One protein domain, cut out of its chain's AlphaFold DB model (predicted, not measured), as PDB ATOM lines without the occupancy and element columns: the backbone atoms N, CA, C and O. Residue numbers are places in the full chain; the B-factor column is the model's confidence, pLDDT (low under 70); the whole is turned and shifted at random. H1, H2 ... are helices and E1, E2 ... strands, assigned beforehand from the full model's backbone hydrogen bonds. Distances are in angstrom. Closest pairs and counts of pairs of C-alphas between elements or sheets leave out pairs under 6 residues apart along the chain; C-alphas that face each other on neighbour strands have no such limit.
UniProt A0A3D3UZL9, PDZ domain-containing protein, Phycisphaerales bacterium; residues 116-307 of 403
ATOM      1  N   SER A 116     -47.987 -26.332  49.542       64.88
ATOM      2  CA  SER A 116     -47.236 -26.193  48.284       64.88
ATOM      3  C   SER A 116     -46.217 -25.067  48.443       64.88
ATOM      4  O   SER A 116     -46.553 -24.048  49.040       64.88
ATOM      5  N   VAL A 117     -45.008 -25.226  47.894       77.00
ATOM      6  CA  VAL A 117     -44.032 -24.129  47.875       77.00
ATOM      7  C   VAL A 117     -44.646 -22.940  47.139       77.00
ATOM      8  O   VAL A 117     -45.137 -23.064  46.008       77.00
ATOM      9  N   VAL A 118     -44.624 -21.782  47.795       82.88
ATOM     10  CA  VAL A 118     -45.095 -20.515  47.244       82.88
ATOM     11  C   VAL A 118     -43.869 -19.690  46.877       82.88
ATOM     12  O   VAL A 118     -43.035 -19.420  47.731       82.88
ATOM     13  N   LEU A 119     -43.744 -19.261  45.614       84.12
ATOM     14  CA  LEU A 119     -42.561 -18.507  45.162       84.12
ATOM     15  C   LEU A 119     -42.331 -17.204  45.950       84.12
ATOM     16  O   LEU A 119     -41.201 -16.740  46.015       84.12
ATOM     17  N   ALA A 120     -43.372 -16.631  46.563       80.94
ATOM     18  CA  ALA A 120     -43.237 -15.492  47.471       80.94
ATOM     19  C   ALA A 120     -42.468 -15.850  48.758       80.94
ATOM     20  O   ALA A 120     -41.631 -15.068  49.197       80.94
ATOM     21  N   ASP A 121     -42.702 -17.036  49.329       84.69
ATOM     22  CA  ASP A 121     -41.919 -17.522  50.470       84.69
ATOM     23  C   ASP A 121     -40.473 -17.801  50.044       84.69
ATOM     24  O   ASP A 121     -39.549 -17.419  50.748       84.69
ATOM     25  N   VAL A 122     -40.268 -18.370  48.849       88.44
ATOM     26  CA  VAL A 122     -38.923 -18.553  48.267       88.44
ATOM     27  C   VAL A 122     -38.191 -17.220  48.131       88.44
ATOM     28  O   VAL A 122     -37.022 -17.129  48.492       88.44
ATOM     29  N   ALA A 123     -38.877 -16.179  47.644       84.81
ATOM     30  CA  ALA A 123     -38.340 -14.823  47.546       84.81
ATOM     31  C   ALA A 123     -37.909 -14.291  48.919       84.81
ATOM     32  O   ALA A 123     -36.801 -13.790  49.075       84.81
ATOM     33  N   ARG A 124     -38.774 -14.446  49.928       83.12
ATOM     34  CA  ARG A 124     -38.503 -13.986  51.291       83.12
ATOM     35  C   ARG A 124     -37.295 -14.689  51.907       83.12
ATOM     36  O   ARG A 124     -36.490 -14.029  52.557       83.12
ATOM     37  N   GLU A 125     -37.166 -16.003  51.734       88.12
ATOM     38  CA  GLU A 125     -36.022 -16.737  52.288       88.12
ATOM     39  C   GLU A 125     -34.725 -16.405  51.537       88.12
ATOM     40  O   GLU A 125     -33.695 -16.165  52.160       88.12
ATOM     41  N   ILE A 126     -34.759 -16.313  50.202       86.19
ATOM     42  CA  ILE A 126     -33.550 -16.024  49.415       86.19
ATOM     43  C   ILE A 126     -33.074 -14.570  49.547       86.19
ATOM     44  O   ILE A 126     -31.901 -14.288  49.304       86.19
ATOM     45  N   GLU A 127     -33.952 -13.633  49.917       85.31
ATOM     46  CA  GLU A 127     -33.557 -12.251  50.213       85.31
ATOM     47  C   GLU A 127     -32.731 -12.126  51.493       85.31
ATOM     48  O   GLU A 127     -31.865 -11.256  51.554       85.31
ATOM     49  N   GLN A 128     -32.947 -13.012  52.471       85.06
ATOM     50  CA  GLN A 128     -32.182 -13.038  53.722       85.06
ATOM     51  C   GLN A 128     -30.756 -13.568  53.528       85.06
ATOM     52  O   GLN A 128     -29.875 -13.255  54.328       85.06
ATOM     53  N   VAL A 129     -30.522 -14.329  52.455       85.00
ATOM     54  CA  VAL A 129     -29.205 -14.868  52.123       85.00
ATOM     55  C   VAL A 129     -28.284 -13.751  51.639       85.00
ATOM     56  O   VAL A 129     -28.571 -13.066  50.648       85.00
ATOM     57  N   GLN A 130     -27.128 -13.637  52.290       83.31
ATOM     58  CA  GLN A 130     -26.084 -12.675  51.920       83.31
ATOM     59  C   GLN A 130     -25.072 -13.286  50.952       83.31
ATOM     60  O   GLN A 130     -24.728 -12.694  49.925       83.31
ATOM     61  N   ASN A 131     -24.626 -14.501  51.270       87.19
ATOM     62  CA  ASN A 131     -23.515 -15.157  50.596       87.19
ATOM     63  C   ASN A 131     -23.915 -16.573  50.196       87.19
ATOM     64  O   ASN A 131     -24.645 -17.255  50.918       87.19
ATOM     65  N   CYS A 132     -23.403 -17.065  49.074       89.38
ATOM     66  CA  CYS A 132     -23.571 -18.470  48.742       89.38
ATOM     67  C   CYS A 132     -22.392 -19.056  47.977       89.38
ATOM     68  O   CYS A 132     -21.664 -18.369  47.259       89.38
ATOM     69  N   VAL A 133     -22.227 -20.367  48.133       91.00
ATOM     70  CA  VAL A 133     -21.270 -21.162  47.370       91.00
ATOM     71  C   VAL A 133     -22.015 -22.305  46.709       91.00
ATOM     72  O   VAL A 133     -22.724 -23.040  47.388       91.00
ATOM     73  N   PHE A 134     -21.864 -22.492  45.403       89.38
ATOM     74  CA  PHE A 134     -22.558 -23.561  44.686       89.38
ATOM     75  C   PHE A 134     -21.686 -24.170  43.596       89.38
ATOM     76  O   PHE A 134     -20.788 -23.526  43.047       89.38
ATOM     77  N   LYS A 135     -21.958 -25.437  43.278       90.56
ATOM     78  CA  LYS A 135     -21.333 -26.113  42.143       90.56
ATOM     79  C   LYS A 135     -22.060 -25.721  40.872       90.56
ATOM     80  O   LYS A 135     -23.290 -25.657  40.864       90.56
ATOM     81  N   LYS A 136     -21.306 -25.501  39.805       88.56
ATOM     82  CA  LYS A 136     -21.834 -25.197  38.483       88.56
ATOM     83  C   LYS A 136     -21.180 -26.116  37.459       88.56
ATOM     84  O   LYS A 136     -19.963 -26.213  37.400       88.56
ATOM     85  N   THR A 137     -21.992 -26.758  36.635       87.06
ATOM     86  CA  THR A 137     -21.530 -27.533  35.481       87.06
ATOM     87  C   THR A 137     -22.073 -26.866  34.231       87.06
ATOM     88  O   THR A 137     -23.276 -26.635  34.125       87.06
ATOM     89  N   THR A 138     -21.190 -26.529  33.297       83.00
ATOM     90  CA  THR A 138     -21.550 -25.940  32.004       83.00
ATOM     91  C   THR A 138     -21.177 -26.906  30.897       83.00
ATOM     92  O   THR A 138     -20.010 -27.251  30.755       83.00
ATOM     93  N   ILE A 139     -22.158 -27.314  30.103       82.81
ATOM     94  CA  ILE A 139     -21.981 -28.181  28.943       82.81
ATOM     95  C   ILE A 139     -22.293 -27.370  27.697       82.81
ATOM     96  O   ILE A 139     -23.324 -26.707  27.622       82.81
ATOM     97  N   LEU A 140     -21.421 -27.449  26.702       77.44
ATOM     98  CA  LEU A 140     -21.634 -26.890  25.375       77.44
ATOM     99  C   LEU A 140     -21.468 -28.002  24.369       77.44
ATOM    100  O   LEU A 140     -20.444 -28.677  24.375       77.44
ATOM    101  N   SER A 141     -22.435 -28.159  23.485       76.19
ATOM    102  CA  SER A 141     -22.351 -29.126  22.404       76.19
ATOM    103  C   SER A 141     -22.691 -28.465  21.082       76.19
ATOM    104  O   SER A 141     -23.760 -27.862  20.958       76.19
ATOM    105  N   SER A 142     -21.815 -28.630  20.097       71.12
ATOM    106  CA  SER A 142     -22.109 -28.379  18.686       71.12
ATOM    107  C   SER A 142     -21.961 -29.681  17.895       71.12
ATOM    108  O   SER A 142     -21.301 -30.613  18.360       71.12
ATOM    109  N   GLU A 143     -22.586 -29.764  16.717       61.00
ATOM    110  CA  GLU A 143     -22.478 -30.954  15.857       61.00
ATOM    111  C   GLU A 143     -21.025 -31.228  15.434       61.00
ATOM    112  O   GLU A 143     -20.610 -32.385  15.400       61.00
ATOM    113  N   ASP A 144     -20.234 -30.171  15.220       55.56
ATOM    114  CA  ASP A 144     -18.867 -30.276  14.696       55.56
ATOM    115  C   ASP A 144     -17.793 -30.564  15.761       55.56
ATOM    116  O   ASP A 144     -16.805 -31.233  15.470       55.56
ATOM    117  N   ASN A 145     -17.963 -30.078  17.000       54.28
ATOM    118  CA  ASN A 145     -16.897 -30.084  18.018       54.28
ATOM    119  C   ASN A 145     -17.180 -31.004  19.219       54.28
ATOM    120  O   ASN A 145     -16.408 -31.015  20.179       54.28
ATOM    121  N   GLY A 146     -18.271 -31.775  19.187       62.88
ATOM    122  CA  GLY A 146     -18.684 -32.610  20.314       62.88
ATOM    123  C   GLY A 146     -19.129 -31.791  21.532       62.88
ATOM    124  O   GLY A 146     -19.416 -30.597  21.434       62.88
ATOM    125  N   ALA A 147     -19.239 -32.452  22.690       68.12
ATOM    126  CA  ALA A 147     -19.660 -31.819  23.938       68.12
ATOM    127  C   ALA A 147     -18.456 -31.514  24.842       68.12
ATOM    128  O   ALA A 147     -17.765 -32.429  25.285       68.12
ATOM    129  N   ASN A 148     -18.254 -30.238  25.164       69.38
ATOM    130  CA  ASN A 148     -17.302 -29.786  26.174       69.38
ATOM    131  C   ASN A 148     -18.041 -29.526  27.487       69.38
ATOM    132  O   ASN A 148     -19.071 -28.853  27.488       69.38
ATOM    133  N   SER A 149     -17.508 -30.042  28.594       77.62
ATOM    134  CA  SER A 149     -18.052 -29.840  29.938       77.62
ATOM    135  C   SER A 149     -17.023 -29.157  30.824       77.62
ATOM    136  O   SER A 149     -15.851 -29.526  30.812       77.62
ATOM    137  N   PHE A 150     -17.479 -28.192  31.612       76.69
ATOM    138  CA  PHE A 150     -16.666 -27.441  32.559       76.69
ATOM    139  C   PHE A 150     -17.348 -27.473  33.917       76.69
ATOM    140  O   PHE A 150     -18.488 -27.021  34.044       76.69
ATOM    141  N   ASP A 151     -16.640 -27.979  34.920       85.06
ATOM    142  CA  ASP A 151     -17.083 -27.911  36.305       85.06
ATOM    143  C   ASP A 151     -16.440 -26.708  36.985       85.06
ATOM    144  O   ASP A 151     -15.248 -26.436  36.820       85.06
ATOM    145  N   SER A 152     -17.228 -25.990  37.772       87.38
ATOM    146  CA  SER A 152     -16.770 -24.847  38.538       87.38
ATOM    147  C   SER A 152     -17.396 -24.785  39.924       87.38
ATOM    148  O   SER A 152     -18.451 -25.362  40.212       87.38
ATOM    149  N   LEU A 153     -16.699 -24.082  40.811       90.38
ATOM    150  CA  LEU A 153     -17.195 -23.694  42.121       90.38
ATOM    151  C   LEU A 153     -17.352 -22.179  42.120       90.38
ATOM    152  O   LEU A 153     -16.391 -21.450  41.862       90.38
ATOM    153  N   VAL A 154     -18.575 -21.721  42.372       90.50
ATOM    154  CA  VAL A 154     -18.920 -20.302  42.348       90.50
ATOM    155  C   VAL A 154     -19.128 -19.828  43.774       90.50
ATOM    156  O   VAL A 154     -19.918 -20.411  44.512       90.50
ATOM    157  N   TYR A 155     -18.426 -18.761  44.132       90.44
ATOM    158  CA  TYR A 155     -18.546 -18.029  45.381       90.44
ATOM    159  C   TYR A 155     -19.198 -16.693  45.061       90.44
ATOM    160  O   TYR A 155     -18.694 -15.935  44.227       90.44
ATOM    161  N   TYR A 156     -20.333 -16.423  45.686       88.00
ATOM    162  CA  TYR A 156     -21.168 -15.274  45.384       88.00
ATOM    163  C   TYR A 156     -21.479 -14.486  46.651       88.00
ATOM    164  O   TYR A 156     -21.849 -15.053  47.677       88.00
ATOM    165  N   THR A 157     -21.373 -13.169  46.522       87.12
ATOM    166  CA  THR A 157     -21.897 -12.157  47.442       87.12
ATOM    167  C   THR A 157     -22.598 -11.084  46.606       87.12
ATOM    168  O   THR A 157     -22.431 -11.032  45.383       87.12
ATOM    169  N   GLU A 158     -23.344 -10.179  47.237       81.75
ATOM    170  CA  GLU A 158     -23.939  -9.044  46.514       81.75
ATOM    171  C   GLU A 158     -22.890  -8.095  45.911       81.75
ATOM    172  O   GLU A 158     -23.158  -7.448  44.899       81.75
ATOM    173  N   ALA A 159     -21.687  -8.027  46.492       84.56
ATOM    174  CA  ALA A 159     -20.625  -7.118  46.064       84.56
ATOM    175  C   ALA A 159     -19.639  -7.743  45.063       84.56
ATOM    176  O   ALA A 159     -19.046  -7.025  44.251       84.56
ATOM    177  N   ALA A 160     -19.441  -9.061  45.113       87.44
ATOM    178  CA  ALA A 160     -18.396  -9.735  44.354       87.44
ATOM    179  C   ALA A 160     -18.692 -11.210  44.048       87.44
ATOM    180  O   ALA A 160     -19.428 -11.894  44.764       87.44
ATOM    181  N   VAL A 161     -18.045 -11.707  42.994       88.62
ATOM    182  CA  VAL A 161     -18.047 -13.110  42.578       88.62
ATOM    183  C   VAL A 161     -16.644 -13.608  42.332       88.62
ATOM    184  O   VAL A 161     -15.815 -12.914  41.747       88.62
ATOM    185  N   ARG A 162     -16.425 -14.866  42.701       91.31
ATOM    186  CA  ARG A 162     -15.306 -15.666  42.234       91.31
ATOM    187  C   ARG A 162     -15.826 -16.978  41.663       91.31
ATOM    188  O   ARG A 162     -16.622 -17.656  42.301       91.31
ATOM    189  N   GLU A 163     -15.370 -17.352  40.478       90.69
ATOM    190  CA  GLU A 163     -15.637 -18.656  39.872       90.69
ATOM    191  C   GLU A 163     -14.308 -19.360  39.603       90.69
ATOM    192  O   GLU A 163     -13.489 -18.869  38.826       90.69
ATOM    193  N   ASP A 164     -14.107 -20.510  40.245       88.94
ATOM    194  CA  ASP A 164     -12.954 -21.381  40.024       88.94
ATOM    195  C   ASP A 164     -13.370 -22.509  39.073       88.94
ATOM    196  O   ASP A 164     -14.252 -23.296  39.412       88.94
ATOM    197  N   ILE A 165     -12.756 -22.592  37.890       85.19
ATOM    198  CA  ILE A 165     -13.056 -23.593  36.853       85.19
ATOM    199  C   ILE A 165     -12.001 -24.698  36.890       85.19
ATOM    200  O   ILE A 165     -10.792 -24.436  36.845       85.19
ATOM    201  N   PHE A 166     -12.462 -25.945  36.936       80.00
ATOM    202  CA  PHE A 166     -11.633 -27.126  37.126       80.00
ATOM    203  C   PHE A 166     -11.487 -27.953  35.850       80.00
ATOM    204  O   PHE A 166     -12.410 -28.084  35.051       80.00
ATOM    205  N   ASP A 167     -10.318 -28.570  35.713       75.25
ATOM    206  CA  ASP A 167     -10.027 -29.652  34.774       75.25
ATOM    207  C   ASP A 167      -9.197 -30.690  35.537       75.25
ATOM    208  O   ASP A 167      -8.173 -30.342  36.133       75.25
ATOM    209  N   ASN A 168      -9.658 -31.942  35.604       73.06
ATOM    210  CA  ASN A 168      -9.017 -33.012  36.382       73.06
ATOM    211  C   ASN A 168      -8.632 -32.587  37.818       73.06
ATOM    212  O   ASN A 168      -7.502 -32.789  38.257       73.06
ATOM    213  N   GLN A 169      -9.576 -31.968  38.542       75.00
ATOM    214  CA  GLN A 169      -9.422 -31.466  39.924       75.00
ATOM    215  C   GLN A 169      -8.429 -30.306  40.113       75.00
ATOM    216  O   GLN A 169      -8.261 -29.815  41.230       75.00
ATOM    217  N   LYS A 170      -7.797 -29.813  39.045       82.38
ATOM    218  CA  LYS A 170      -6.917 -28.647  39.091       82.38
ATOM    219  C   LYS A 170      -7.666 -27.411  38.610       82.38
ATOM    220  O   LYS A 170      -8.353 -27.460  37.593       82.38
ATOM    221  N   ILE A 171      -7.494 -26.289  39.307       84.81
ATOM    222  CA  ILE A 171      -7.999 -24.999  38.833       84.81
ATOM    223  C   ILE A 171      -7.228 -24.622  37.568       84.81
ATOM    224  O   ILE A 171      -5.996 -24.530  37.570       84.81
ATOM    225  N   THR A 172      -7.958 -24.424  36.478       82.62
ATOM    226  CA  THR A 172      -7.392 -24.044  35.178       82.62
ATOM    227  C   THR A 172      -7.715 -22.620  34.799       82.62
ATOM    228  O   THR A 172      -6.924 -21.986  34.102       82.62
ATOM    229  N   TYR A 173      -8.831 -22.107  35.302       85.56
ATOM    230  CA  TYR A 173      -9.258 -20.749  35.056       85.56
ATOM    231  C   TYR A 173      -9.944 -20.190  36.302       85.56
ATOM    232  O   TYR A 173     -10.664 -20.914  36.988       85.56
ATOM    233  N   GLN A 174      -9.728 -18.911  36.586       90.25
ATOM    234  CA  GLN A 174     -10.448 -18.189  37.630       90.25
ATOM    235  C   GLN A 174     -11.049 -16.907  37.072       90.25
ATOM    236  O   GLN A 174     -10.401 -16.176  36.319       90.25
ATOM    237  N   VAL A 175     -12.282 -16.618  37.466       89.56
ATOM    238  CA  VAL A 175     -12.945 -15.346  37.183       89.56
ATOM    239  C   VAL A 175     -13.218 -14.653  38.501       89.56
ATOM    240  O   VAL A 175     -13.785 -15.255  39.405       89.56
ATOM    241  N   TYR A 176     -12.865 -13.379  38.577       89.56
ATOM    242  CA  TYR A 176     -13.192 -12.486  39.675       89.56
ATOM    243  C   TYR A 176     -14.031 -11.344  39.117       89.56
ATOM    244  O   TYR A 176     -13.678 -10.770  38.086       89.56
ATOM    245  N   VAL A 177     -15.127 -11.007  39.785       86.56
ATOM    246  CA  VAL A 177     -15.949  -9.841  39.462       86.56
ATOM    247  C   VAL A 177     -16.187  -9.054  40.739       86.56
ATOM    248  O   VAL A 177     -16.635  -9.625  41.726       86.56
ATOM    249  N   LYS A 178     -15.899  -7.753  40.722       87.50
ATOM    250  CA  LYS A 178     -16.168  -6.826  41.827       87.50
ATOM    251  C   LYS A 178     -17.124  -5.763  41.306       87.50
ATOM    252  O   LYS A 178     -16.727  -4.896  40.529       87.50
ATOM    253  N   PHE A 179     -18.397  -5.875  41.676       81.44
ATOM    254  CA  PHE A 179     -19.476  -5.103  41.060       81.44
ATOM    255  C   PHE A 179     -19.426  -3.625  41.435       81.44
ATOM    256  O   PHE A 179     -19.585  -2.774  40.568       81.44
ATOM    257  N   SER A 180     -19.145  -3.316  42.703       78.12
ATOM    258  CA  SER A 180     -19.009  -1.936  43.192       78.12
ATOM    259  C   SER A 180     -17.838  -1.185  42.556       78.12
ATOM    260  O   SER A 180     -17.884   0.035  42.425       78.12
ATOM    261  N   GLU A 181     -16.797  -1.909  42.151       84.06
ATOM    262  CA  GLU A 181     -15.621  -1.352  41.480       84.06
ATOM    263  C   GLU A 181     -15.751  -1.376  39.952       84.06
ATOM    264  O   GLU A 181     -14.933  -0.767  39.268       84.06
ATOM    265  N   GLY A 182     -16.751  -2.085  39.412       84.19
ATOM    266  CA  GLY A 182     -16.914  -2.287  37.976       84.19
ATOM    267  C   GLY A 182     -15.716  -3.002  37.354       84.19
ATOM    268  O   GLY A 182     -15.247  -2.594  36.301       84.19
ATOM    269  N   ILE A 183     -15.173  -4.040  37.998       86.50
ATOM    270  CA  ILE A 183     -13.978  -4.746  37.508       86.50
ATOM    271  C   ILE A 183     -14.270  -6.231  37.317       86.50
ATOM    272  O   ILE A 183     -14.848  -6.886  38.185       86.50
ATOM    273  N   LEU A 184     -13.775  -6.781  36.207       87.12
ATOM    274  CA  LEU A 184     -13.646  -8.215  35.975       87.12
ATOM    275  C   LEU A 184     -12.178  -8.580  35.751       87.12
ATOM    276  O   LEU A 184     -11.486  -7.965  34.938       87.12
ATOM    277  N   VAL A 185     -11.706  -9.616  36.438       89.12
ATOM    278  CA  VAL A 185     -10.376 -10.191  36.229       89.12
ATOM    279  C   VAL A 185     -10.508 -11.664  35.883       89.12
ATOM    280  O   VAL A 185     -11.033 -12.459  36.654       89.12
ATOM    281  N   GLY A 186     -10.026 -12.023  34.700       88.75
ATOM    282  CA  GLY A 186      -9.899 -13.401  34.256       88.75
ATOM    283  C   GLY A 186      -8.453 -13.868  34.361       88.75
ATOM    284  O   GLY A 186      -7.556 -13.155  33.911       88.75
ATOM    285  N   VAL A 187      -8.225 -15.046  34.937       88.00
ATOM    286  CA  VAL A 187      -6.898 -15.643  35.125       88.00
ATOM    287  C   VAL A 187      -6.877 -17.026  34.490       88.00
ATOM    288  O   VAL A 187      -7.539 -17.942  34.967       88.00
ATOM    289  N   ASP A 188      -6.091 -17.180  33.431       86.31
ATOM    290  CA  ASP A 188      -5.843 -18.452  32.764       86.31
ATOM    291  C   ASP A 188      -4.555 -19.076  33.315       86.31
ATOM    292  O   ASP A 188      -3.439 -18.633  33.019       86.31
ATOM    293  N   HIS A 189      -4.703 -20.133  34.111       86.19
ATOM    294  CA  HIS A 189      -3.571 -20.854  34.685       86.19
ATOM    295  C   HIS A 189      -2.915 -21.829  33.709       86.19
ATOM    296  O   HIS A 189      -1.756 -22.199  33.927       86.19
ATOM    297  N   LYS A 190      -3.613 -22.243  32.641       80.31
ATOM    298  CA  LYS A 190      -3.010 -23.062  31.582       80.31
ATOM    299  C   LYS A 190      -1.993 -22.218  30.833       80.31
ATOM    300  O   LYS A 190      -0.856 -22.648  30.675       80.31
ATOM    301  N   THR A 191      -2.375 -21.004  30.441       78.50
ATOM    302  CA  THR A 191      -1.520 -20.153  29.606       78.50
ATOM    303  C   THR A 191      -0.718 -19.090  30.346       78.50
ATOM    304  O   THR A 191       0.099 -18.405  29.731       78.50
ATOM    305  N   LYS A 192      -0.892 -18.983  31.669       85.81
ATOM    306  CA  LYS A 192      -0.263 -17.961  32.520       85.81
ATOM    307  C   LYS A 192      -0.566 -16.541  32.036       85.81
ATOM    308  O   LYS A 192       0.290 -15.656  32.061       85.81
ATOM    309  N   VAL A 193      -1.796 -16.326  31.583       83.75
ATOM    310  CA  VAL A 193      -2.284 -15.024  31.127       83.75
ATOM    311  C   VAL A 193      -3.375 -14.538  32.061       83.75
ATOM    312  O   VAL A 193      -4.164 -15.329  32.567       83.75
ATOM    313  N   PHE A 194      -3.443 -13.231  32.286       89.25
ATOM    314  CA  PHE A 194      -4.577 -12.625  32.972       89.25
ATOM    315  C   PHE A 194      -5.060 -11.382  32.231       89.25
ATOM    316  O   PHE A 194      -4.257 -10.600  31.725       89.25
ATOM    317  N   LYS A 195      -6.375 -11.178  32.192       86.44
ATOM    318  CA  LYS A 195      -7.011 -10.003  31.591       86.44
ATOM    319  C   LYS A 195      -7.817  -9.289  32.666       86.44
ATOM    320  O   LYS A 195      -8.686  -9.896  33.285       86.44
ATOM    321  N   LYS A 196      -7.528  -8.005  32.874       88.88
ATOM    322  CA  LYS A 196      -8.371  -7.099  33.659       88.88
ATOM    323  C   LYS A 196      -9.218  -6.282  32.692       88.88
ATOM    324  O   LYS A 196      -8.691  -5.771  31.706       88.88
ATOM    325  N   MET A 197     -10.508  -6.192  32.967       84.19
ATOM    326  CA  MET A 197     -11.469  -5.415  32.196       84.19
ATOM    327  C   MET A 197     -12.255  -4.535  33.155       84.19
ATOM    328  O   MET A 197     -12.729  -5.021  34.184       84.19
ATOM    329  N   ASP A 198     -12.400  -3.266  32.798       85.38
ATOM    330  CA  ASP A 198     -13.379  -2.395  33.431       85.38
ATOM    331  C   ASP A 198     -14.745  -2.708  32.803       85.38
ATOM    332  O   ASP A 198     -14.875  -2.820  31.581       85.38
ATOM    333  N   LEU A 199     -15.750  -2.922  33.641       77.38
ATOM    334  CA  LEU A 199     -17.121  -3.204  33.255       77.38
ATOM    335  C   LEU A 199     -17.881  -1.882  33.177       77.38
ATOM    336  O   LEU A 199     -17.968  -1.151  34.162       77.38
ATOM    337  N   SER A 200     -18.467  -1.584  32.018       74.81
ATOM    338  CA  SER A 200     -19.483  -0.531  31.946       74.81
ATOM    339  C   SER A 200     -20.756  -0.958  32.685       74.81
ATOM    340  O   SER A 200     -20.973  -2.149  32.901       74.81
ATOM    341  N   ASP A 201     -21.653  -0.017  32.997       66.81
ATOM    342  CA  ASP A 201     -22.975  -0.335  33.568       66.81
ATOM    343  C   ASP A 201     -23.756  -1.345  32.703       66.81
ATOM    344  O   ASP A 201     -24.453  -2.225  33.209       66.81
ATOM    345  N   GLU A 202     -23.597  -1.261  31.378       66.38
ATOM    346  CA  GLU A 202     -24.211  -2.197  30.435       66.38
ATOM    347  C   GLU A 202     -23.569  -3.595  30.514       66.38
ATOM    348  O   GLU A 202     -24.266  -4.609  30.418       66.38
ATOM    349  N   ASP A 203     -22.248  -3.674  30.705       65.62
ATOM    350  CA  ASP A 203     -21.539  -4.946  30.883       65.62
ATOM    351  C   ASP A 203     -21.876  -5.575  32.229       65.62
ATOM    352  O   ASP A 203     -22.132  -6.772  32.296       65.62
ATOM    353  N   MET A 204     -21.965  -4.763  33.276       62.94
ATOM    354  CA  MET A 204     -22.437  -5.118  34.608       62.94
ATOM    355  C   MET A 204     -23.834  -5.763  34.573       62.94
ATOM    356  O   MET A 204     -24.037  -6.839  35.136       62.94
ATOM    357  N   GLU A 205     -24.787  -5.176  33.844       59.53
ATOM    358  CA  GLU A 205     -26.139  -5.732  33.674       59.53
ATOM    359  C   GLU A 205     -26.143  -7.046  32.859       59.53
ATOM    360  O   GLU A 205     -26.995  -7.920  33.045       59.53
ATOM    361  N   LYS A 206     -25.180  -7.226  31.945       57.97
ATOM    362  CA  LYS A 206     -25.009  -8.459  31.147       57.97
ATOM    363  C   LYS A 206     -24.228  -9.561  31.873       57.97
ATOM    364  O   LYS A 206     -24.437 -10.735  31.562       57.97
ATOM    365  N   MET A 207     -23.327  -9.184  32.778       55.59
ATOM    366  CA  MET A 207     -22.391 -10.047  33.511       55.59
ATOM    367  C   MET A 207     -22.843 -10.325  34.944       55.59
ATOM    368  O   MET A 207     -22.158 -11.076  35.640       55.59
ATOM    369  N   SER A 208     -23.972  -9.746  35.380       50.28
ATOM    370  CA  SER A 208     -24.569 -10.073  36.673       50.28
ATOM    371  C   SER A 208     -24.659 -11.599  36.781       50.28
ATOM    372  O   SER A 208     -25.173 -12.246  35.866       50.28
ATOM    373  N   PRO A 209     -24.059 -12.196  37.813       53.25
ATOM    374  CA  PRO A 209     -23.810 -13.624  37.887       53.25
ATOM    375  C   PRO A 209     -25.134 -14.365  37.982       53.25
ATOM    376  O   PRO A 209     -26.097 -13.875  38.574       53.25
ATOM    377  N   VAL A 210     -25.190 -15.580  37.439       61.62
ATOM    378  CA  VAL A 210     -26.316 -16.458  37.750       61.62
ATOM    379  C   VAL A 210     -26.123 -16.939  39.186       61.62
ATOM    380  O   VAL A 210     -25.464 -17.942  39.431       61.62
ATOM    381  N   SER A 211     -26.645 -16.194  40.151       71.00
ATOM    382  CA  SER A 211     -26.908 -16.739  41.475       71.00
ATOM    383  C   SER A 211     -28.302 -17.369  41.457       71.00
ATOM    384  O   SER A 211     -29.181 -16.916  40.710       71.00
ATOM    385  N   PRO A 212     -28.571 -18.383  42.291       74.44
ATOM    386  CA  PRO A 212     -29.937 -18.868  42.412       74.44
ATOM    387  C   PRO A 212     -30.900 -17.766  42.905       74.44
ATOM    388  O   PRO A 212     -32.068 -17.788  42.525       74.44
ATOM    389  N   LYS A 213     -30.408 -16.747  43.638       79.50
ATOM    390  CA  LYS A 213     -31.160 -15.523  44.000       79.50
ATOM    391  C   LYS A 213     -31.656 -14.777  42.758       79.50
ATOM    392  O   LYS A 213     -32.846 -14.495  42.638       79.50
ATOM    393  N   ASN A 214     -30.784 -14.559  41.776       80.62
ATOM    394  CA  ASN A 214     -31.164 -13.909  40.520       80.62
ATOM    395  C   ASN A 214     -32.205 -14.717  39.733       80.62
ATOM    396  O   ASN A 214     -33.127 -14.140  39.161       80.62
ATOM    397  N   ILE A 215     -32.119 -16.049  39.744       86.25
ATOM    398  CA  ILE A 215     -33.098 -16.925  39.079       86.25
ATOM    399  C   ILE A 215     -34.482 -16.828  39.730       86.25
ATOM    400  O   ILE A 215     -35.484 -16.760  39.014       86.25
ATOM    401  N   VAL A 216     -34.548 -16.763  41.063       86.69
ATOM    402  CA  VAL A 216     -35.805 -16.540  41.797       86.69
ATOM    403  C   VAL A 216     -36.421 -15.184  41.423       86.69
ATOM    404  O   VAL A 216     -37.611 -15.103  41.113       86.69
ATOM    405  N   ASN A 217     -35.608 -14.130  41.336       84.00
ATOM    406  CA  ASN A 217     -36.085 -12.808  40.920       84.00
ATOM    407  C   ASN A 217     -36.614 -12.803  39.476       84.00
ATOM    408  O   ASN A 217     -37.616 -12.149  39.182       84.00
ATOM    409  N   LEU A 218     -35.987 -13.563  38.573       83.94
ATOM    410  CA  LEU A 218     -36.427 -13.677  37.180       83.94
ATOM    411  C   LEU A 218     -37.786 -14.373  37.047       83.94
ATOM    412  O   LEU A 218     -38.664 -13.858  36.351       83.94
ATOM    413  N   ILE A 219     -37.986 -15.515  37.718       86.31
ATOM    414  CA  ILE A 219     -39.264 -16.241  37.644       86.31
ATOM    415  C   ILE A 219     -40.418 -15.413  38.229       86.31
ATOM    416  O   ILE A 219     -41.511 -15.391  37.656       86.31
ATOM    417  N   LEU A 220     -40.159 -14.675  39.315       82.56
ATOM    418  CA  LEU A 220     -41.125 -13.766  39.937       82.56
ATOM    419  C   LEU A 220     -41.441 -12.571  39.036       82.56
ATOM    420  O   LEU A 220     -42.610 -12.305  38.766       82.56
ATOM    421  N   GLY A 221     -40.411 -11.899  38.515       77.12
ATOM    422  CA  GLY A 221     -40.568 -10.735  37.645       77.12
ATOM    423  C   GLY A 221     -41.268 -11.057  36.325       77.12
ATOM    424  O   GLY A 221     -42.018 -10.230  35.808       77.12
ATOM    425  N   LYS A 222     -41.074 -12.265  35.774       77.50
ATOM    426  CA  LYS A 222     -41.785 -12.704  34.564       77.50
ATOM    427  C   LYS A 222     -43.263 -13.016  34.833       77.50
ATOM    428  O   LYS A 222     -44.091 -12.865  33.932       77.50
ATOM    429  N   GLY A 223     -43.598 -13.508  36.028       74.12
ATOM    430  CA  GLY A 223     -44.969 -13.845  36.433       74.12
ATOM    431  C   GLY A 223     -45.629 -14.981  35.634       74.12
ATOM    432  O   GLY A 223     -46.815 -15.250  35.810       74.12
ATOM    433  N   LYS A 224     -44.885 -15.654  34.743       85.31
ATOM    434  CA  LYS A 224     -45.351 -16.787  33.931       85.31
ATOM    435  C   LYS A 224     -44.390 -17.956  34.080       85.31
ATOM    436  O   LYS A 224     -43.260 -17.893  33.603       85.31
ATOM    437  N   TYR A 225     -44.878 -19.018  34.703       90.75
ATOM    438  CA  TYR A 225     -44.141 -20.251  34.937       90.75
ATOM    439  C   TYR A 225     -45.101 -21.442  35.001       90.75
ATOM    440  O   TYR A 225     -46.308 -21.290  35.202       90.75
ATOM    441  N   LYS A 226     -44.549 -22.641  34.850       92.69
ATOM    442  CA  LYS A 226     -45.233 -23.924  34.966       92.69
ATOM    443  C   LYS A 226     -44.743 -24.638  36.223       92.69
ATOM    444  O   LYS A 226     -43.542 -24.805  36.408       92.69
ATOM    445  N   LYS A 227     -45.659 -25.098  37.079       92.56
ATOM    446  CA  LYS A 227     -45.304 -26.010  38.178       92.56
ATOM    447  C   LYS A 227     -45.006 -27.399  37.609       92.56
ATOM    448  O   LYS A 227     -45.788 -27.925  36.819       92.56
ATOM    449  N   LEU A 228     -43.879 -27.979  38.008       93.19
ATOM    450  CA  LEU A 228     -43.450 -29.325  37.617       93.19
ATOM    451  C   LEU A 228     -43.874 -30.395  38.632       93.19
ATOM    452  O   LEU A 228     -43.794 -31.583  38.326       93.19
ATOM    453  N   GLY A 229     -44.332 -29.979  39.815       90.31
ATOM    454  CA  GLY A 229     -44.671 -30.868  40.918       90.31
ATOM    455  C   GLY A 229     -43.459 -31.228  41.775       90.31
ATOM    456  O   GLY A 229     -42.357 -30.694  41.605       90.31
ATOM    457  N   ARG A 230     -43.677 -32.159  42.706       92.25
ATOM    458  CA  ARG A 230     -42.662 -32.591  43.669       92.25
ATOM    459  C   ARG A 230     -41.851 -33.770  43.159       92.25
ATOM    460  O   ARG A 230     -42.409 -34.716  42.606       92.25
ATOM    461  N   LYS A 231     -40.545 -33.745  43.412       92.31
ATOM    462  CA  LYS A 231     -39.659 -34.905  43.262       92.31
ATOM    463  C   LYS A 231     -38.416 -34.737  44.132       92.31
ATOM    464  O   LYS A 231     -38.071 -33.621  44.508       92.31
ATOM    465  N   THR A 232     -37.718 -35.833  44.399       93.06
ATOM    466  CA  THR A 232     -36.401 -35.771  45.041       93.06
ATOM    467  C   THR A 232     -35.342 -35.335  44.026       93.06
ATOM    468  O   THR A 232     -35.225 -35.933  42.954       93.06
ATOM    469  N   VAL A 233     -34.585 -34.290  44.355       88.50
ATOM    470  CA  VAL A 233     -33.482 -33.726  43.566       88.50
ATOM    471  C   VAL A 233     -32.290 -33.547  44.483       88.50
ATOM    472  O   VAL A 233     -32.435 -32.931  45.531       88.50
ATOM    473  N   ASP A 234     -31.133 -34.088  44.094       86.00
ATOM    474  CA  ASP A 234     -29.903 -34.010  44.893       86.00
ATOM    475  C   ASP A 234     -30.158 -34.413  46.367       86.00
ATOM    476  O   ASP A 234     -29.753 -33.733  47.300       86.00
ATOM    477  N   GLU A 235     -30.902 -35.518  46.550       91.50
ATOM    478  CA  GLU A 235     -31.325 -36.098  47.843       91.50
ATOM    479  C   GLU A 235     -32.326 -35.259  48.667       91.50
ATOM    480  O   GLU A 235     -32.749 -35.680  49.744       91.50
ATOM    481  N   VAL A 236     -32.800 -34.129  48.137       90.88
ATOM    482  CA  VAL A 236     -33.766 -33.237  48.798       90.88
ATOM    483  C   VAL A 236     -35.146 -33.349  48.150       90.88
ATOM    484  O   VAL A 236     -35.276 -33.351  46.928       90.88
ATOM    485  N   LEU A 237     -36.209 -33.446  48.957       93.19
ATOM    486  CA  LEU A 237     -37.580 -33.372  48.446       93.19
ATOM    487  C   LEU A 237     -37.872 -31.937  48.003       93.19
ATOM    488  O   LEU A 237     -37.904 -31.026  48.828       93.19
ATOM    489  N   SER A 238     -38.127 -31.749  46.711       94.81
ATOM    490  CA  SER A 238     -38.233 -30.417  46.127       94.81
ATOM    491  C   SER A 238     -39.488 -30.227  45.295       94.81
ATOM    492  O   SER A 238     -39.959 -31.153  44.637       94.81
ATOM    493  N   GLU A 239     -40.002 -29.001  45.284       96.06
ATOM    494  CA  GLU A 239     -41.013 -28.531  44.339       96.06
ATOM    495  C   GLU A 239     -40.316 -27.890  43.130       96.06
ATOM    496  O   GLU A 239     -39.400 -27.081  43.288       96.06
ATOM    497  N   GLY A 240     -40.729 -28.270  41.920       95.38
ATOM    498  CA  GLY A 240     -40.139 -27.779  40.678       95.38
ATOM    499  C   GLY A 240     -40.967 -26.704  39.983       95.38
ATOM    500  O   GLY A 240     -42.196 -26.789  39.904       95.38
ATOM    501  N   PHE A 241     -40.276 -25.747  39.376       94.50
ATOM    502  CA  PHE A 241     -40.849 -24.688  38.555       94.50
ATOM    503  C   PHE A 241     -40.080 -24.586  37.241       94.50
ATOM    504  O   PHE A 241     -38.858 -24.685  37.229       94.50
ATOM    505  N   GLU A 242     -40.787 -24.378  36.138       94.50
ATOM    506  CA  GLU A 242     -40.214 -24.182  34.810       94.50
ATOM    507  C   GLU A 242     -40.658 -22.840  34.246       94.50
ATOM    508  O   GLU A 242     -41.834 -22.475  34.320       94.50
ATOM    509  N   PHE A 243     -39.721 -22.098  33.680       90.94
ATOM    510  CA  PHE A 243     -39.995 -20.848  32.995       90.94
ATOM    511  C   PHE A 243     -38.976 -20.636  31.882       90.94
ATOM    512  O   PHE A 243     -37.897 -21.223  31.864       90.94
ATOM    513  N   GLU A 244     -39.327 -19.781  30.938       90.31
ATOM    514  CA  GLU A 244     -38.455 -19.406  29.831       90.31
ATOM    515  C   GLU A 244     -38.048 -17.960  30.070       90.31
ATOM    516  O   GLU A 244     -38.914 -17.125  30.272       90.31
ATOM    517  N   ASP A 245     -36.776 -17.606  30.084       85.25
ATOM    518  CA  ASP A 245     -36.360 -16.203  30.119       85.25
ATOM    519  C   ASP A 245     -34.920 -16.137  29.641       85.25
ATOM    520  O   ASP A 245     -34.044 -16.747  30.251       85.25
ATOM    521  N   THR A 246     -34.655 -15.434  28.539       81.31
ATOM    522  CA  THR A 246     -33.300 -15.354  27.962       81.31
ATOM    523  C   THR A 246     -32.299 -14.738  28.933       81.31
ATOM    524  O   THR A 246     -31.101 -14.986  28.813       81.31
ATOM    525  N   ARG A 247     -32.775 -14.000  29.943       78.50
ATOM    526  CA  ARG A 247     -31.959 -13.478  31.043       78.50
ATOM    527  C   ARG A 247     -31.472 -14.558  32.009       78.50
ATOM    528  O   ARG A 247     -30.566 -14.267  32.771       78.50
ATOM    529  N   ALA A 248     -32.019 -15.775  31.993       76.31
ATOM    530  CA  ALA A 248     -31.543 -16.874  32.838       76.31
ATOM    531  C   ALA A 248     -30.205 -17.466  32.355       76.31
ATOM    532  O   ALA A 248     -29.437 -17.991  33.158       76.31
ATOM    533  N   MET A 249     -29.886 -17.338  31.060       71.94
ATOM    534  CA  MET A 249     -28.593 -17.742  30.498       71.94
ATOM    535  C   MET A 249     -27.611 -16.561  30.523       71.94
ATOM    536  O   MET A 249     -27.269 -15.964  29.497       71.94
ATOM    537  N   LEU A 250     -27.174 -16.189  31.727       60.56
ATOM    538  CA  LEU A 250     -26.184 -15.122  31.914       60.56
ATOM    539  C   LEU A 250     -24.821 -15.639  31.441       60.56
ATOM    540  O   LEU A 250     -24.531 -16.823  31.604       60.56
ATOM    541  N   SER A 251     -23.986 -14.765  30.866       56.78
ATOM    542  CA  SER A 251     -22.737 -15.058  30.112       56.78
ATOM    543  C   SER A 251     -22.877 -15.175  28.590       56.78
ATOM    544  O   SER A 251     -21.845 -15.165  27.902       56.78
ATOM    545  N   MET A 252     -24.095 -15.265  28.048       63.81
ATOM    546  CA  MET A 252     -24.355 -15.405  26.609       63.81
ATOM    547  C   MET A 252     -24.860 -14.088  26.004       63.81
ATOM    548  O   MET A 252     -25.552 -13.311  26.662       63.81
ATOM    549  N   ASP A 253     -24.531 -13.827  24.736       66.25
ATOM    550  CA  ASP A 253     -25.215 -12.761  24.002       66.25
ATOM    551  C   ASP A 253     -26.671 -13.180  23.788       66.25
ATOM    552  O   ASP A 253     -26.956 -14.153  23.092       66.25
ATOM    553  N   LYS A 254     -27.591 -12.431  24.396       70.81
ATOM    554  CA  LYS A 254     -29.035 -12.694  24.373       70.81
ATOM    555  C   LYS A 254     -29.582 -12.733  22.944       70.81
ATOM    556  O   LYS A 254     -30.537 -13.454  22.690       70.81
ATOM    557  N   LYS A 255     -28.959 -12.010  22.004       72.19
ATOM    558  CA  LYS A 255     -29.327 -12.031  20.576       72.19
ATOM    559  C   LYS A 255     -29.017 -13.362  19.894       72.19
ATOM    560  O   LYS A 255     -29.554 -13.629  18.823       72.19
ATOM    561  N   LYS A 256     -28.132 -14.163  20.489       77.06
ATOM    562  CA  LYS A 256     -27.740 -15.482  19.994       77.06
ATOM    563  C   LYS A 256     -28.569 -16.611  20.593       77.06
ATOM    564  O   LYS A 256     -28.313 -17.746  20.225       77.06
ATOM    565  N   ILE A 257     -29.478 -16.329  21.529       80.25
ATOM    566  CA  ILE A 257     -30.325 -17.346  22.155       80.25
ATOM    567  C   ILE A 257     -31.612 -17.453  21.344       80.25
ATOM    568  O   ILE A 257     -32.415 -16.522  21.333       80.25
ATOM    569  N   GLU A 258     -31.820 -18.605  20.717       85.19
ATOM    570  CA  GLU A 258     -33.059 -18.921  20.014       85.19
ATOM    571  C   GLU A 258     -34.131 -19.395  20.999       85.19
ATOM    572  O   GLU A 258     -35.274 -18.942  20.966       85.19
ATOM    573  N   ASN A 259     -33.745 -20.277  21.922       86.06
ATOM    574  CA  ASN A 259     -34.632 -20.787  22.958       86.06
ATOM    575  C   ASN A 259     -33.881 -21.002  24.273       86.06
ATOM    576  O   ASN A 259     -32.696 -21.337  24.275       86.06
ATOM    577  N   VAL A 260     -34.584 -20.843  25.391       88.81
ATOM    578  CA  VAL A 260     -34.098 -21.144  26.733       88.81
ATOM    579  C   VAL A 260     -35.213 -21.704  27.615       88.81
ATOM    580  O   VAL A 260     -36.307 -21.152  27.698       88.81
ATOM    581  N   VAL A 261     -34.901 -22.767  28.347       92.38
ATOM    582  CA  VAL A 261     -35.769 -23.351  29.368       92.38
ATOM    583  C   VAL A 261     -35.001 -23.386  30.676       92.38
ATOM    584  O   VAL A 261     -33.912 -23.948  30.752       92.38
ATOM    585  N   THR A 262     -35.577 -22.789  31.713       92.44
ATOM    586  CA  THR A 262     -35.024 -22.790  33.066       92.44
ATOM    587  C   THR A 262     -35.911 -23.601  33.989       92.44
ATOM    588  O   THR A 262     -37.124 -23.399  34.023       92.44
ATOM    589  N   ARG A 263     -35.308 -24.502  34.767       94.62
ATOM    590  CA  ARG A 263     -35.974 -25.270  35.819       94.62
ATOM    591  C   ARG A 263     -35.347 -24.946  37.163       94.62
ATOM    592  O   ARG A 263     -34.147 -25.117  37.347       94.62
ATOM    593  N   LEU A 264     -36.175 -24.501  38.094       94.75
ATOM    594  CA  LEU A 264     -35.816 -24.209  39.474       94.75
ATOM    595  C   LEU A 264     -36.422 -25.288  40.373       94.75
ATOM    596  O   LEU A 264     -37.631 -25.510  40.338       94.75
ATOM    597  N   TRP A 265     -35.595 -25.934  41.188       95.94
ATOM    598  CA  TRP A 265     -36.018 -26.881  42.218       95.94
ATOM    599  C   TRP A 265     -35.780 -26.266  43.589       95.94
ATOM    600  O   TRP A 265     -34.676 -25.801  43.874       95.94
ATOM    601  N   VAL A 266     -36.816 -26.267  44.423       95.75
ATOM    602  CA  VAL A 266     -36.824 -25.620  45.739       95.75
ATOM    603  C   VAL A 266     -37.127 -26.656  46.809       95.75
ATOM    604  O   VAL A 266     -38.082 -27.415  46.662       95.75
ATOM    605  N   ASP A 267     -36.339 -26.692  47.878       94.44
ATOM    606  CA  ASP A 267     -36.605 -27.543  49.040       94.44
ATOM    607  C   ASP A 267     -37.946 -27.175  49.687       94.44
ATOM    608  O   ASP A 267     -38.189 -26.023  50.045       94.44
ATOM    609  N   VAL A 268     -38.817 -28.170  49.867       92.75
ATOM    610  CA  VAL A 268     -40.143 -27.972  50.470       92.75
ATOM    611  C   VAL A 268     -40.092 -27.614  51.957       92.75
ATOM    612  O   VAL A 268     -41.102 -27.170  52.498       92.75
ATOM    613  N   LYS A 269     -38.962 -27.853  52.636       91.06
ATOM    614  CA  LYS A 269     -38.780 -27.539  54.060       91.06
ATOM    615  C   LYS A 269     -38.253 -26.128  54.275       91.06
ATOM    616  O   LYS A 269     -38.760 -25.421  55.138       91.06
ATOM    617  N   THR A 270     -37.220 -25.749  53.526       91.44
ATOM    618  CA  THR A 270     -36.496 -24.483  53.728       91.44
ATOM    619  C   THR A 270     -36.939 -23.373  52.782       91.44
ATOM    620  O   THR A 270     -36.570 -22.229  53.000       91.44
ATOM    621  N   ASN A 271     -37.707 -23.685  51.732       92.44
ATOM    622  CA  ASN A 271     -38.031 -22.766  50.636       92.44
ATOM    623  C   ASN A 271     -36.800 -22.185  49.917       92.44
ATOM    624  O   ASN A 271     -36.932 -21.222  49.166       92.44
ATOM    625  N   LEU A 272     -35.617 -22.781  50.081       92.94
ATOM    626  CA  LEU A 272     -34.408 -22.353  49.386       92.94
ATOM    627  C   LEU A 272     -34.191 -23.172  48.102       92.94
ATOM    628  O   LEU A 272     -34.519 -24.366  48.055       92.94
ATOM    629  N   PRO A 273     -33.636 -22.563  47.037       94.31
ATOM    630  CA  PRO A 273     -33.232 -23.297  45.845       94.31
ATOM    631  C   PRO A 273     -32.254 -24.426  46.188       94.31
ATOM    632  O   PRO A 273     -31.297 -24.223  46.927       94.31
ATOM    633  N   VAL A 274     -32.453 -25.608  45.610       94.19
ATOM    634  CA  VAL A 274     -31.488 -26.721  45.695       94.19
ATOM    635  C   VAL A 274     -30.768 -26.945  44.377       94.19
ATOM    636  O   VAL A 274     -29.613 -27.369  44.356       94.19
ATOM    637  N   ARG A 275     -31.448 -26.636  43.268       94.38
ATOM    638  CA  ARG A 275     -30.930 -26.857  41.924       94.38
ATOM    639  C   ARG A 275     -31.553 -25.899  40.923       94.38
ATOM    640  O   ARG A 275     -32.764 -25.681  40.935       94.38
ATOM    641  N   VAL A 276     -30.726 -25.395  40.016       92.94
ATOM    642  CA  VAL A 276     -31.163 -24.678  38.816       92.94
ATOM    643  C   VAL A 276     -30.607 -25.392  37.594       92.94
ATOM    644  O   VAL A 276     -29.435 -25.749  37.559       92.94
ATOM    645  N   GLU A 277     -31.448 -25.598  36.594       93.38
ATOM    646  CA  GLU A 277     -31.073 -26.142  35.291       93.38
ATOM    647  C   GLU A 277     -31.455 -25.111  34.233       93.38
ATOM    648  O   GLU A 277     -32.605 -24.680  34.193       93.38
ATOM    649  N   VAL A 278     -30.515 -24.709  33.385       90.38
ATOM    650  CA  VAL A 278     -30.752 -23.788  32.272       90.38
ATOM    651  C   VAL A 278     -30.295 -24.472  30.996       90.38
ATOM    652  O   VAL A 278     -29.104 -24.680  30.799       90.38
ATOM    653  N   ASP A 279     -31.232 -24.802  30.118       90.38
ATOM    654  CA  ASP A 279     -30.951 -25.360  28.798       90.38
ATOM    655  C   ASP A 279     -31.228 -24.284  27.747       90.38
ATOM    656  O   ASP A 279     -32.304 -23.687  27.756       90.38
ATOM    657  N   CYS A 280     -30.299 -24.029  26.826       85.25
ATOM    658  CA  CYS A 280     -30.529 -23.125  25.706       85.25
ATOM    659  C   CYS A 280     -30.061 -23.692  24.367       85.25
ATOM    660  O   CYS A 280     -29.107 -24.469  24.287       85.25
ATOM    661  N   VAL A 281     -30.722 -23.234  23.309       85.88
ATOM    662  CA  VAL A 281     -30.313 -23.417  21.917       85.88
ATOM    663  C   VAL A 281     -29.889 -22.056  21.386       85.88
ATOM    664  O   VAL A 281     -30.594 -21.061  21.579       85.88
ATOM    665  N   LEU A 282     -28.708 -22.011  20.784       81.38
ATOM    666  CA  LEU A 282     -28.163 -20.820  20.155       81.38
ATOM    667  C   LEU A 282     -28.480 -20.804  18.659       81.38
ATOM    668  O   LEU A 282     -28.669 -21.858  18.067       81.38
ATOM    669  N   ASN A 283     -28.446 -19.624  18.033       80.12
ATOM    670  CA  ASN A 283     -28.786 -19.423  16.611       80.12
ATOM    671  C   ASN A 283     -27.927 -20.228  15.612       80.12
ATOM    672  O   ASN A 283     -28.188 -20.201  14.416       80.12
ATOM    673  N   ASN A 284     -26.847 -20.856  16.073       77.50
ATOM    674  CA  ASN A 284     -25.959 -21.715  15.292       77.50
ATOM    675  C   ASN A 284     -26.137 -23.200  15.660       77.50
ATOM    676  O   ASN A 284     -25.166 -23.955  15.625       77.50
ATOM    677  N   ASP A 285     -27.321 -23.571  16.153       76.88
ATOM    678  CA  ASP A 285     -27.692 -24.902  16.650       76.88
ATOM    679  C   ASP A 285     -26.820 -25.443  17.799       76.88
ATOM    680  O   ASP A 285     -26.983 -26.580  18.256       76.88
ATOM    681  N   THR A 286     -25.918 -24.618  18.343       80.44
ATOM    682  CA  THR A 286     -25.134 -24.975  19.524       80.44
ATOM    683  C   THR A 286     -26.055 -25.022  20.731       80.44
ATOM    684  O   THR A 286     -26.789 -24.077  21.020       80.44
ATOM    685  N   LYS A 287     -25.989 -26.119  21.476       85.31
ATOM    686  CA  LYS A 287     -26.750 -26.294  22.712       85.31
ATOM    687  C   LYS A 287     -25.845 -25.992  23.890       85.31
ATOM    688  O   LYS A 287     -24.718 -26.484  23.940       85.31
ATOM    689  N   ALA A 288     -26.343 -25.209  24.838       83.19
ATOM    690  CA  ALA A 288     -25.688 -25.007  26.120       83.19
ATOM    691  C   ALA A 288     -26.602 -25.490  27.242       83.19
ATOM    692  O   ALA A 288     -27.803 -25.230  27.224       83.19
ATOM    693  N   SER A 289     -26.033 -26.178  28.221       86.75
ATOM    694  CA  SER A 289     -26.724 -26.566  29.445       86.75
ATOM    695  C   SER A 289     -25.899 -26.107  30.634       86.75
ATOM    696  O   SER A 289     -24.685 -26.301  30.668       86.75
ATOM    697  N   VAL A 290     -26.544 -25.469  31.599       87.44
ATOM    698  CA  VAL A 290     -25.931 -25.036  32.849       87.44
ATOM    699  C   VAL A 290     -26.715 -25.647  33.995       87.44
ATOM    700  O   VAL A 290     -27.925 -25.463  34.100       87.44
ATOM    701  N   VAL A 291     -26.020 -26.348  34.879       90.81
ATOM    702  CA  VAL A 291     -26.587 -26.907  36.104       90.81
ATOM    703  C   VAL A 291     -25.910 -26.246  37.290       90.81
ATOM    704  O   VAL A 291     -24.689 -26.258  37.376       90.81
ATOM    705  N   MET A 292     -26.698 -25.705  38.212       91.00
ATOM    706  CA  MET A 292     -26.245 -25.223  39.517       91.00
ATOM    707  C   MET A 292     -26.819 -26.134  40.579       91.00
ATOM    708  O   MET A 292     -28.031 -26.342  40.602       91.00
ATOM    709  N   CYS A 293     -25.973 -26.676  41.444       90.38
ATOM    710  CA  CYS A 293     -26.401 -27.611  42.475       90.38
ATOM    711  C   CYS A 293     -25.593 -27.460  43.762       90.38
ATOM    712  O   CYS A 293     -24.550 -26.798  43.813       90.38
ATOM    713  N   ASN A 294     -26.104 -28.106  44.808       87.75
ATOM    714  CA  ASN A 294     -25.529 -28.145  46.148       87.75
ATOM    715  C   ASN A 294     -25.163 -26.749  46.687       87.75
ATOM    716  O   ASN A 294     -24.014 -26.551  47.105       87.75
ATOM    717  N   PRO A 295     -26.091 -25.771  46.650       91.12
ATOM    718  CA  PRO A 295     -25.819 -24.467  47.217       91.12
ATOM    719  C   PRO A 295     -25.625 -24.582  48.730       91.12
ATOM    720  O   PRO A 295     -26.374 -25.259  49.435       91.12
ATOM    721  N   LYS A 296     -24.599 -23.900  49.219       91.06
ATOM    722  CA  LYS A 296     -24.357 -23.628  50.627       91.06
ATOM    723  C   LYS A 296     -24.682 -22.164  50.862       91.06
ATOM    724  O   LYS A 296     -24.096 -21.297  50.213       91.06
ATOM    725  N   TRP A 297     -25.630 -21.927  51.750       90.19
ATOM    726  CA  TRP A 297     -26.167 -20.609  52.064       90.19
ATOM    727  C   TRP A 297     -25.451 -20.006  53.269       90.19
ATOM    728  O   TRP A 297     -25.008 -20.749  54.143       90.19
ATOM    729  N   ASP A 298     -25.308 -18.681  53.264       87.81
ATOM    730  CA  ASP A 298     -24.723 -17.865  54.334       87.81
ATOM    731  C   ASP A 298     -23.358 -18.359  54.816       87.81
ATOM    732  O   ASP A 298     -23.023 -18.362  55.999       87.81
ATOM    733  N   VAL A 299     -22.545 -18.782  53.849       88.00
ATOM    734  CA  VAL A 299     -21.141 -19.108  54.082       88.00
ATOM    735  C   VAL A 299     -20.382 -17.816  54.375       88.00
ATOM    736  O   VAL A 299     -20.522 -16.820  53.662       88.00
ATOM    737  N   GLU A 300     -19.550 -17.840  55.410       88.38
ATOM    738  CA  GLU A 300     -18.623 -16.756  55.716       88.38
ATOM    739  C   GLU A 300     -17.552 -16.670  54.615       88.38
ATOM    740  O   GLU A 300     -16.818 -17.629  54.362       88.38
ATOM    741  N   LEU A 301     -17.514 -15.537  53.909       87.38
ATOM    742  CA  LEU A 301     -16.583 -15.271  52.814       87.38
ATOM    743  C   LEU A 301     -15.904 -13.925  53.063       87.38
ATOM    744  O   LEU A 301     -16.529 -12.873  52.955       87.38
ATOM    745  N   GLU A 302     -14.614 -13.971  53.377       86.94
ATOM    746  CA  GLU A 302     -13.802 -12.777  53.614       86.94
ATOM    747  C   GLU A 302     -13.676 -11.919  52.342       86.94
ATOM    748  O   GLU A 302     -13.443 -12.473  51.264       86.94
ATOM    749  N   PRO A 303     -13.731 -10.575  52.422       85.25
ATOM    750  CA  PRO A 303     -13.583  -9.710  51.248       85.25
ATOM    751  C   PRO A 303     -12.292  -9.956  50.446       85.25
ATOM    752  O   PRO A 303     -12.333  -9.993  49.216       85.25
ATOM    753  N   ASP A 304     -11.164 -10.217  51.125       89.50
ATOM    754  CA  ASP A 304      -9.867 -10.521  50.483       89.50
ATOM    755  C   ASP A 304      -9.904 -11.802  49.624       89.50
ATOM    756  O   ASP A 304      -9.092 -11.992  48.720       89.50
ATOM    757  N   PHE A 305     -10.873 -12.693  49.856       89.00
ATOM    758  CA  PHE A 305     -11.051 -13.905  49.054       89.00
ATOM    759  C   PHE A 305     -11.410 -13.605  47.589       89.00
ATOM    760  O   PHE A 305     -11.132 -14.422  46.699       89.00
ATOM    761  N   PHE A 306     -12.008 -12.436  47.346       90.44
ATOM    762  CA  PHE A 306     -12.384 -11.937  46.026       90.44
ATOM    763  C   PHE A 306     -11.294 -11.079  45.374       90.44
ATOM    764  O   PHE A 306     -11.475 -10.627  44.242       90.44
ATOM    765  N   GLU A 307     -10.154 -10.879  46.040       91.62
ATOM    766  CA  GLU A 307      -9.013 -10.192  45.445       91.62
ATOM    767  C   GLU A 307      -8.208 -11.155  44.554       91.62
ATOM    768  O   GLU A 307      -7.760 -12.216  45.008       91.62
TER     769      GLU A 307
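This is residues 116 to 307 of the 403 residues of the protein "PDZ domain-containing protein" of Phycisphaerales bacterium (UniProt A0A3D3UZL9). One long, twisted sheet of eleven strands makes a curved wall, and it curls round the helix H3, which packs on one face near the E8, E9 and E10 part of the sheet. H1 packs beside H3 at a slant, while the short helices H2 and H4 only graze the sheet near E4. The 192 printed residues hold four named helices and eleven named strands, in the order H1 E1 E2 E3 E4 E5 E6 H2 H3 E7 E8 E9 E10 E11 H4; the class is mixed, helices and strands. The sheet runs E6 E5 E4 E3 E2 E1 E11 E10 E9 E8 E7, antiparallel throughout. The whole is compact, with a radius of gyration of the C-alphas of 16.7 A and spans of 50 by 43 by 35 A.

The longest strands by residues are E1, residues 131 to 142, 34.6 A, beginning at C-alpha 131 (-23.515, -15.157, 50.596), and E2, residues 146 to 157, 34.1 A. E3 is residues 160 to 167, E4 170 to 178, E5 183 to 188 and E6 193 to 198. E7 is residues 226 to 233, E8 236 to 243, E9 257 to 267, 29.4 A, E10 273 to 282, 26.3 A, and E11 287 to 297, 29.9 A, ending at C-alpha 297 (-26.167, -20.609, 52.064). H1 is residues 119 to 128, 14.5 A; H2 is 201 to 207; H3 is 212 to 222, 15.5 A; H4 is 303 to 306, ending at C-alpha 306 (-12.384, -11.937, 46.026).

E1 to E6 and E7 to E11 are two meanders, each strand the antiparallel neighbour of the one before. E1 and E11, one from each meander, are antiparallel neighbours with 165 degrees between their N-to-C directions, and N 137 and O 291 are within hydrogen-bond range at 2.8 A. The hairpin E1 and E2 has N 138 and O 150 at 2.8 A. E6 and E7 are the edge strands; E4 bends by 53 degrees at residue 173 and E7 by 70 degrees at residue 230. H3 is on the sheet, its closest C-alphas to E10 being those of Pro 212 and Pro 273, 6.5 A. With H3 it makes two layers, a helix on one face of a sheet. H1 touches H3 at a steep tilt of 39 degrees, opposite ways, the closest C-alphas being those of Ile 126 and Lys 213, 5.9 A. H2 and H3 are apart. The closest C-alphas of H4 and E3 are those of Phe 306 and Arg 162, 6.1 A. Every O i to N i+4 pair is within range in H2 and H3, 5 of 6 in H1; H4 is too short for one.

The C-alphas farthest apart, those of Ser 116 and Lys 192, are 50.2 A apart. The printed part has no cut. The link E8 to E9, residues 244 to 256, is long; the other links are tight. Mean pLDDT of the printed part is 83.4; residue 116 and residues 143 to 148, 201 to 210 and 250 to 253 are under 70.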